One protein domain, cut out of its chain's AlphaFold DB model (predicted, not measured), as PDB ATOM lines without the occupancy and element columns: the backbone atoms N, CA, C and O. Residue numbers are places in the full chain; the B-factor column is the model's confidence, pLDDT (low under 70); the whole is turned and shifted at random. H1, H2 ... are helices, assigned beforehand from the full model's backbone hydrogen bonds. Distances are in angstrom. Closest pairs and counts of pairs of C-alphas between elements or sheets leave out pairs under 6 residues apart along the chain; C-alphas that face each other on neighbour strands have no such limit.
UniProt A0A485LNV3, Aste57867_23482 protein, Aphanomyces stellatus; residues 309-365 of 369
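AT A GLANCE: This is residues 309 to 365 of the 369 residues of the protein "Aste57867_23482 protein" of Aphanomyces stellatus (UniProt A0A485LNV3). What is the main picture? Two short helices, H1 and H2, come first near a long helix, H3, which runs like a bar through the middle; H5 is set crosswise at the far end of H3, with short H4 near H5. How is it made up? The printed part has 57 residues with five named helices, H1 to H5 in that order, and no named strand; its class is all helix. How is it spread? It is loose and elongated, with a radius of gyration of the C-alphas of 13.9 A and spans of 37 by 20 by 17 A.

IN THESE COORDINATES: Where do the first elements lie? H1 is residues 309 to 312, starting with C-alpha 309 at (136.568, 306.913, 273.866), and H2 is residues 316 to 319. Which are longer? H3, residues 324 to 340, measures 24.0 A from first to last C-alpha. After H4, residues 344 to 347, H5 is residues 352 to 365, 20.3 A long, ending with C-alpha 365 at (132.688, 303.611, 258.082).

HOW THE PARTS SIT: What does H1 touch? It touches H3 at residues 330 to 334 alone; the closest C-alphas, of Met 312 and Val 330, are 5.8 A apart. How does H2 stand to H3? They are close but not clearly touching, the closest C-alphas, of Leu 319 and Arg 327, being 6.2 A apart. How does H5 meet H3? They touch about perpendicular, at 83 degrees, through residues 339 to 340 of H3 and 358 to 362 of H5 alone; the closest C-alphas, of Val 340 and Lys 362, are 5.7 A apart. H4 is close to H5 but not clearly touching, with C-alphas Leu 347 and Gln 355 closest at 6.0 A, and is apart from H3. What do the backbones show? Every O i to N i+4 pair is within hydrogen-bond range in H3 and H5; H1, H2 and H4 are too short for such a pair.

THE WHOLE: How large is it? The two C-alphas farthest apart, of Arg 321 and Pro 352, are 37.6 A apart. Is it continuous? The printed part has no cut, and its four links between helices are tight. Where is confidence low? The mean pLDDT of the printed part is 78.9, and residues 318 and 365 are under 70 in this predicted model.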
ATOM      1  N   GLU A 309     135.707 308.044 273.519       77.06
ATOM      2  CA  GLU A 309     136.568 306.913 273.866       77.06
ATOM      3  C   GLU A 309     136.902 306.893 275.369       77.06
ATOM      4  O   GLU A 309     136.781 305.848 276.017       77.06
ATOM      5  N   LYS A 310     137.247 308.052 275.954       75.88
ATOM      6  CA  LYS A 310     137.428 308.210 277.408       75.88
ATOM      7  C   LYS A 310     136.148 307.832 278.165       75.88
ATOM      8  O   LYS A 310     136.213 307.053 279.113       75.88
ATOM      9  N   LEU A 311     134.981 308.303 277.713       76.44
ATOM     10  CA  LEU A 311     133.683 307.972 278.311       76.44
ATOM     11  C   LEU A 311     133.351 306.468 278.210       76.44
ATOM     12  O   LEU A 311     132.801 305.897 279.150       76.44
ATOM     13  N   MET A 312     133.711 305.789 277.116       75.62
ATOM     14  CA  MET A 312     133.498 304.340 276.974       75.62
ATOM     15  C   MET A 312     134.350 303.505 277.938       75.62
ATOM     16  O   MET A 312     133.882 302.444 278.369       75.62
ATOM     17  N   LYS A 313     135.552 303.989 278.283       77.94
ATOM     18  CA  LYS A 313     136.518 303.356 279.201       77.94
ATOM     19  C   LYS A 313     136.195 303.558 280.693       77.94
ATOM     20  O   LYS A 313     136.837 302.929 281.531       77.94
ATOM     21  N   LEU A 314     135.203 304.384 281.040       75.50
ATOM     22  CA  LEU A 314     134.803 304.615 282.434       75.50
ATOM     23  C   LEU A 314     134.244 303.342 283.115       75.50
ATOM     24  O   LEU A 314     133.417 302.634 282.523       75.50
ATOM     25  N   PRO A 315     134.598 303.082 284.391       77.12
ATOM     26  CA  PRO A 315     133.934 302.089 285.232       77.12
ATOM     27  C   PRO A 315     132.412 302.292 285.299       77.12
ATOM     28  O   PRO A 315     131.924 303.422 285.365       77.12
ATOM     29  N   ARG A 316     131.640 301.195 285.366       70.69
ATOM     30  CA  ARG A 316     130.160 301.244 285.442       70.69
ATOM     31  C   ARG A 316     129.643 302.136 286.579       70.69
ATOM     32  O   ARG A 316     128.745 302.936 286.359       70.69
ATOM     33  N   SER A 317     130.279 302.078 287.749       72.44
ATOM     34  CA  SER A 317     129.950 302.913 288.916       72.44
ATOM     35  C   SER A 317     130.102 304.424 288.683       72.44
ATOM     36  O   SER A 317     129.496 305.211 289.411       72.44
ATOM     37  N   GLN A 318     130.893 304.838 287.688       68.88
ATOM     38  CA  GLN A 318     131.050 306.235 287.278       68.88
ATOM     39  C   GLN A 318     130.101 306.595 286.125       68.88
ATOM     40  O   GLN A 318     129.507 307.669 286.156       68.88
ATOM     41  N   LEU A 319     129.858 305.676 285.179       74.31
ATOM     42  CA  LEU A 319     128.808 305.824 284.157       74.31
ATOM     43  C   LEU A 319     127.427 306.062 284.784       74.31
ATOM     44  O   LEU A 319     126.669 306.910 284.313       74.31
ATOM     45  N   ASP A 320     127.133 305.389 285.900       77.38
ATOM     46  CA  ASP A 320     125.869 305.555 286.620       77.38
ATOM     47  C   ASP A 320     125.715 306.894 287.358       77.38
ATOM     48  O   ASP A 320     124.608 307.243 287.779       77.38
ATOM     49  N   ARG A 321     126.791 307.686 287.448       80.81
ATOM     50  CA  ARG A 321     126.783 309.063 287.965       80.81
ATOM     51  C   ARG A 321     126.761 310.122 286.860       80.81
ATOM     52  O   ARG A 321     126.563 311.294 287.167       80.81
ATOM     53  N   LEU A 322     126.927 309.741 285.590       79.62
ATOM     54  CA  LEU A 322     126.878 310.693 284.483       79.62
ATOM     55  C   LEU A 322     125.452 311.228 284.250       79.62
ATOM     56  O   LEU A 322     124.481 310.465 284.385       79.62
ATOM     57  N   PRO A 323     125.321 312.500 283.813       84.88
ATOM     58  CA  PRO A 323     124.100 313.047 283.233       84.88
ATOM     59  C   PRO A 323     123.487 312.113 282.185       84.88
ATOM     60  O   PRO A 323     124.204 311.503 281.389       84.88
ATOM     61  N   LYS A 324     122.151 312.049 282.150       79.69
ATOM     62  CA  LYS A 324     121.382 311.135 281.287       79.69
ATOM     63  C   LYS A 324     121.878 311.123 279.833       79.69
ATOM     64  O   LYS A 324     122.187 310.054 279.321       79.69
ATOM     65  N   ALA A 325     122.060 312.296 279.223       75.94
ATOM     66  CA  ALA A 325     122.527 312.424 277.841       75.94
ATOM     67  C   ALA A 325     123.935 311.834 277.604       75.94
ATOM     68  O   ALA A 325     124.178 311.226 276.567       75.94
ATOM     69  N   GLN A 326     124.861 311.965 278.561       79.12
ATOM     70  CA  GLN A 326     126.210 311.392 278.442       79.12
ATOM     71  C   GLN A 326     126.194 309.865 278.609       79.12
ATOM     72  O   GLN A 326     126.944 309.165 277.932       79.12
ATOM     73  N   ARG A 327     125.310 309.335 279.463       80.81
ATOM     74  CA  ARG A 327     125.103 307.886 279.616       80.81
ATOM     75  C   ARG A 327     124.478 307.273 278.366       80.81
ATOM     76  O   ARG A 327     124.999 306.291 277.846       80.81
ATOM     77  N   GLU A 328     123.424 307.899 277.844       83.88
ATOM     78  CA  GLU A 328     122.774 307.505 276.590       83.88
ATOM     79  C   GLU A 328     123.750 307.551 275.410       83.88
ATOM     80  O   GLU A 328     123.743 306.633 274.593       83.88
ATOM     81  N   LEU A 329     124.644 308.546 275.358       82.38
ATOM     82  CA  LEU A 329     125.708 308.621 274.358       82.38
ATOM     83  C   LEU A 329     126.681 307.433 274.462       82.38
ATOM     84  O   LEU A 329     126.960 306.796 273.452       82.38
ATOM     85  N   VAL A 330     127.148 307.070 275.664       82.56
ATOM     86  CA  VAL A 330     128.029 305.899 275.854       82.56
ATOM     87  C   VAL A 330     127.331 304.590 275.486       82.56
ATOM     88  O   VAL A 330     127.931 303.740 274.824       82.56
ATOM     89  N   ASP A 331     126.076 304.411 275.896       81.06
ATOM     90  CA  ASP A 331     125.303 303.207 275.584       81.06
ATOM     91  C   ASP A 331     124.985 303.110 274.089       81.06
ATOM     92  O   ASP A 331     125.062 302.021 273.512       81.06
ATOM     93  N   PHE A 332     124.686 304.239 273.440       82.62
ATOM     94  CA  PHE A 332     124.551 304.330 271.990       82.62
ATOM     95  C   PHE A 332     125.857 303.934 271.301       82.62
ATOM     96  O   PHE A 332     125.833 303.068 270.432       82.62
ATOM     97  N   THR A 333     127.005 304.482 271.708       82.88
ATOM     98  CA  THR A 333     128.291 304.177 271.062       82.88
ATOM     99  C   THR A 333     128.725 302.731 271.282       82.88
ATOM    100  O   THR A 333     129.213 302.101 270.345       82.88
ATOM    101  N   LYS A 334     128.468 302.146 272.460       81.56
ATOM    102  CA  LYS A 334     128.675 300.707 272.706       81.56
ATOM    103  C   LYS A 334     127.821 299.848 271.770       81.56
ATOM    104  O   LYS A 334     128.351 298.941 271.132       81.56
ATOM    105  N   LYS A 335     126.528 300.160 271.625       78.75
ATOM    106  CA  LYS A 335     125.611 299.458 270.703       78.75
ATOM    107  C   LYS A 335     125.992 299.662 269.233       78.75
ATOM    108  O   LYS A 335     125.933 298.719 268.449       78.75
ATOM    109  N   TYR A 336     126.426 300.863 268.865       79.12
ATOM    110  CA  TYR A 336     126.894 301.209 267.526       79.12
ATOM    111  C   TYR A 336     128.163 300.427 267.164       79.12
ATOM    112  O   TYR A 336     128.197 299.743 266.143       79.12
ATOM    113  N   GLN A 337     129.169 300.424 268.043       81.19
ATOM    114  CA  GLN A 337     130.391 299.644 267.850       81.19
ATOM    115  C   GLN A 337     130.099 298.136 267.829       81.19
ATOM    116  O   GLN A 337     130.670 297.420 267.010       81.19
ATOM    117  N   GLN A 338     129.156 297.647 268.643       81.75
ATOM    118  CA  GLN A 338     128.680 296.260 268.599       81.75
ATOM    119  C   GLN A 338     127.994 295.910 267.265       81.75
ATOM    120  O   GLN A 338     128.201 294.814 266.750       81.75
ATOM    121  N   ALA A 339     127.202 296.816 266.686       77.00
ATOM    122  CA  ALA A 339     126.568 296.615 265.380       77.00
ATOM    123  C   ALA A 339     127.606 296.595 264.243       77.00
ATOM    124  O   ALA A 339     127.578 295.716 263.381       77.00
ATOM    125  N   VAL A 340     128.572 297.515 264.279       79.00
ATOM    126  CA  VAL A 340     129.664 297.606 263.298       79.00
ATOM    127  C   VAL A 340     130.621 296.411 263.396       79.00
ATOM    128  O   VAL A 340     131.028 295.872 262.372       79.00
ATOM    129  N   THR A 341     130.932 295.926 264.598       80.31
ATOM    130  CA  THR A 341     131.789 294.737 264.806       80.31
ATOM    131  C   THR A 341     131.030 293.407 264.719       80.31
ATOM    132  O   THR A 341     131.625 292.343 264.885       80.31
ATOM    133  N   MET A 342     129.720 293.425 264.432       77.06
ATOM    134  CA  MET A 342     128.898 292.216 264.430       77.06
ATOM    135  C   MET A 342     129.365 291.211 263.356       77.06
ATOM    136  O   MET A 342     129.406 291.572 262.170       77.06
ATOM    137  N   PRO A 343     129.681 289.952 263.725       81.69
ATOM    138  CA  PRO A 343     130.108 288.930 262.772       81.69
ATOM    139  C   PRO A 343     128.949 288.493 261.858       81.69
ATOM    140  O   PRO A 343     127.788 288.527 262.283       81.69
ATOM    141  N   PRO A 344     129.233 288.034 260.622       74.62
ATOM    142  CA  PRO A 344     128.206 287.722 259.622       74.62
ATOM    143  C   PRO A 344     127.194 286.667 260.100       74.62
ATOM    144  O   PRO A 344     126.005 286.813 259.846       74.62
ATOM    145  N   ASN A 345     127.631 285.687 260.897       77.81
ATOM    146  CA  ASN A 345     126.767 284.636 261.456       77.81
ATOM    147  C   ASN A 345     125.719 285.154 262.461       77.81
ATOM    148  O   ASN A 345     124.745 284.462 262.734       77.81
ATOM    149  N   LYS A 346     125.930 286.342 263.048       76.75
ATOM    150  CA  LYS A 346     124.934 287.027 263.896       76.75
ATOM    151  C   LYS A 346     124.114 288.036 263.100       76.75
ATOM    152  O   LYS A 346     122.959 288.269 263.430       76.75
ATOM    153  N   LEU A 347     124.687 288.590 262.030       76.88
ATOM    154  CA  LEU A 347     123.972 289.446 261.089       76.88
ATOM    155  C   LEU A 347     122.843 288.669 260.394       76.88
ATOM    156  O   LEU A 347     121.719 289.151 260.364       76.88
ATOM    157  N   SER A 348     123.099 287.444 259.923       76.06
ATOM    158  CA  SER A 348     122.093 286.595 259.259       76.06
ATOM    159  C   SER A 348     120.915 286.169 260.151       76.06
ATOM    160  O   SER A 348     119.904 285.712 259.626       76.06
ATOM    161  N   GLN A 349     121.021 286.333 261.474       81.56
ATOM    162  CA  GLN A 349     119.943 286.077 262.442       81.56
ATOM    163  C   GLN A 349     119.029 287.296 262.667       81.56
ATOM    164  O   GLN A 349     117.978 287.164 263.290       81.56
ATOM    165  N   LEU A 350     119.417 288.482 262.185       79.25
ATOM    166  CA  LEU A 350     118.599 289.696 262.233       79.25
ATOM    167  C   LEU A 350     117.600 289.734 261.070       79.25
ATOM    168  O   LEU A 350     117.789 289.060 260.055       79.25
ATOM    169  N   THR A 351     116.560 290.565 261.168       85.31
ATOM    170  CA  THR A 351     115.595 290.716 260.064       85.31
ATOM    171  C   THR A 351     116.265 291.345 258.828       85.31
ATOM    172  O   THR A 351     117.196 292.141 258.983       85.31
ATOM    173  N   PRO A 352     115.812 291.064 257.588       79.38
ATOM    174  CA  PRO A 352     116.465 291.576 256.373       79.38
ATOM    175  C   PRO A 352     116.644 293.106 256.346       79.38
ATOM    176  O   PRO A 352     117.663 293.614 255.877       79.38
ATOM    177  N   HIS A 353     115.699 293.850 256.929       81.88
ATOM    178  CA  HIS A 353     115.798 295.302 257.100       81.88
ATOM    179  C   HIS A 353     116.953 295.715 258.035       81.88
ATOM    180  O   HIS A 353     117.736 296.610 257.707       81.88
ATOM    181  N   GLN A 354     117.106 295.038 259.177       80.62
ATOM    182  CA  GLN A 354     118.210 295.266 260.118       80.62
ATOM    183  C   GLN A 354     119.562 294.879 259.498       80.62
ATOM    184  O   GLN A 354     120.549 295.589 259.694       80.62
ATOM    185  N   GLN A 355     119.605 293.801 258.704       82.81
ATOM    186  CA  GLN A 355     120.804 293.395 257.963       82.81
ATOM    187  C   GLN A 355     121.277 294.498 257.012       82.81
ATOM    188  O   GLN A 355     122.439 294.901 257.067       82.81
ATOM    189  N   HIS A 356     120.365 295.031 256.197       81.94
ATOM    190  CA  HIS A 356     120.644 296.131 255.276       81.94
ATOM    191  C   HIS A 356     121.112 297.399 256.015       81.94
ATOM    192  O   HIS A 356     122.103 298.011 255.619       81.94
ATOM    193  N   MET A 357     120.480 297.752 257.140       81.12
ATOM    194  CA  MET A 357     120.897 298.894 257.962       81.12
ATOM    195  C   MET A 357     122.328 298.733 258.499       81.12
ATOM    196  O   MET A 357     123.140 299.647 258.373       81.12
ATOM    197  N   VAL A 358     122.684 297.567 259.048       82.88
ATOM    198  CA  VAL A 358     124.048 297.307 259.545       82.88
ATOM    199  C   VAL A 358     125.070 297.283 258.401       82.88
ATOM    200  O   VAL A 358     126.187 297.771 258.580       82.88
ATOM    201  N   GLN A 359     124.705 296.790 257.214       82.94
ATOM    202  CA  GLN A 359     125.560 296.872 256.023       82.94
ATOM    203  C   GLN A 359     125.805 298.327 255.589       82.94
ATOM    204  O   GLN A 359     126.953 298.685 255.333       82.94
ATOM    205  N   GLN A 360     124.779 299.189 255.595       82.12
ATOM    206  CA  GLN A 360     124.937 300.627 255.322       82.12
ATOM    207  C   GLN A 360     125.803 301.348 256.366       82.12
ATOM    208  O   GLN A 360     126.563 302.255 256.026       82.12
ATOM    209  N   LEU A 361     125.707 300.966 257.641       80.44
ATOM    210  CA  LEU A 361     126.552 301.530 258.700       80.44
ATOM    211  C   LEU A 361     128.017 301.100 258.542       80.44
ATOM    212  O   LEU A 361     128.916 301.922 258.714       80.44
ATOM    213  N   LYS A 362     128.261 299.841 258.156       80.75
ATOM    214  CA  LYS A 362     129.603 299.328 257.838       80.75
ATOM    215  C   LYS A 362     130.207 300.016 256.610       80.75
ATOM    216  O   LYS A 362     131.349 300.458 256.681       80.75
ATOM    217  N   SER A 363     129.455 300.165 255.516       77.75
ATOM    218  CA  SER A 363     129.964 300.815 254.299       77.75
ATOM    219  C   SER A 363     130.259 302.305 254.500       77.75
ATOM    220  O   SER A 363     131.262 302.793 253.991       77.75
ATOM    221  N   LYS A 364     129.468 303.013 255.319       72.94
ATOM    222  CA  LYS A 364     129.753 304.408 255.704       72.94
ATOM    223  C   LYS A 364     131.003 304.585 256.570       72.94
ATOM    224  O   LYS A 364     131.564 305.672 256.563       72.94
ATOM    225  N   MET A 365     131.441 303.559 257.304       66.38
ATOM    226  CA  MET A 365     132.688 303.611 258.082       66.38
ATOM    227  C   MET A 365     133.919 303.191 257.260       66.38
ATOM    228  O   MET A 365     135.031 303.600 257.574       66.38
TER     229      MET A 365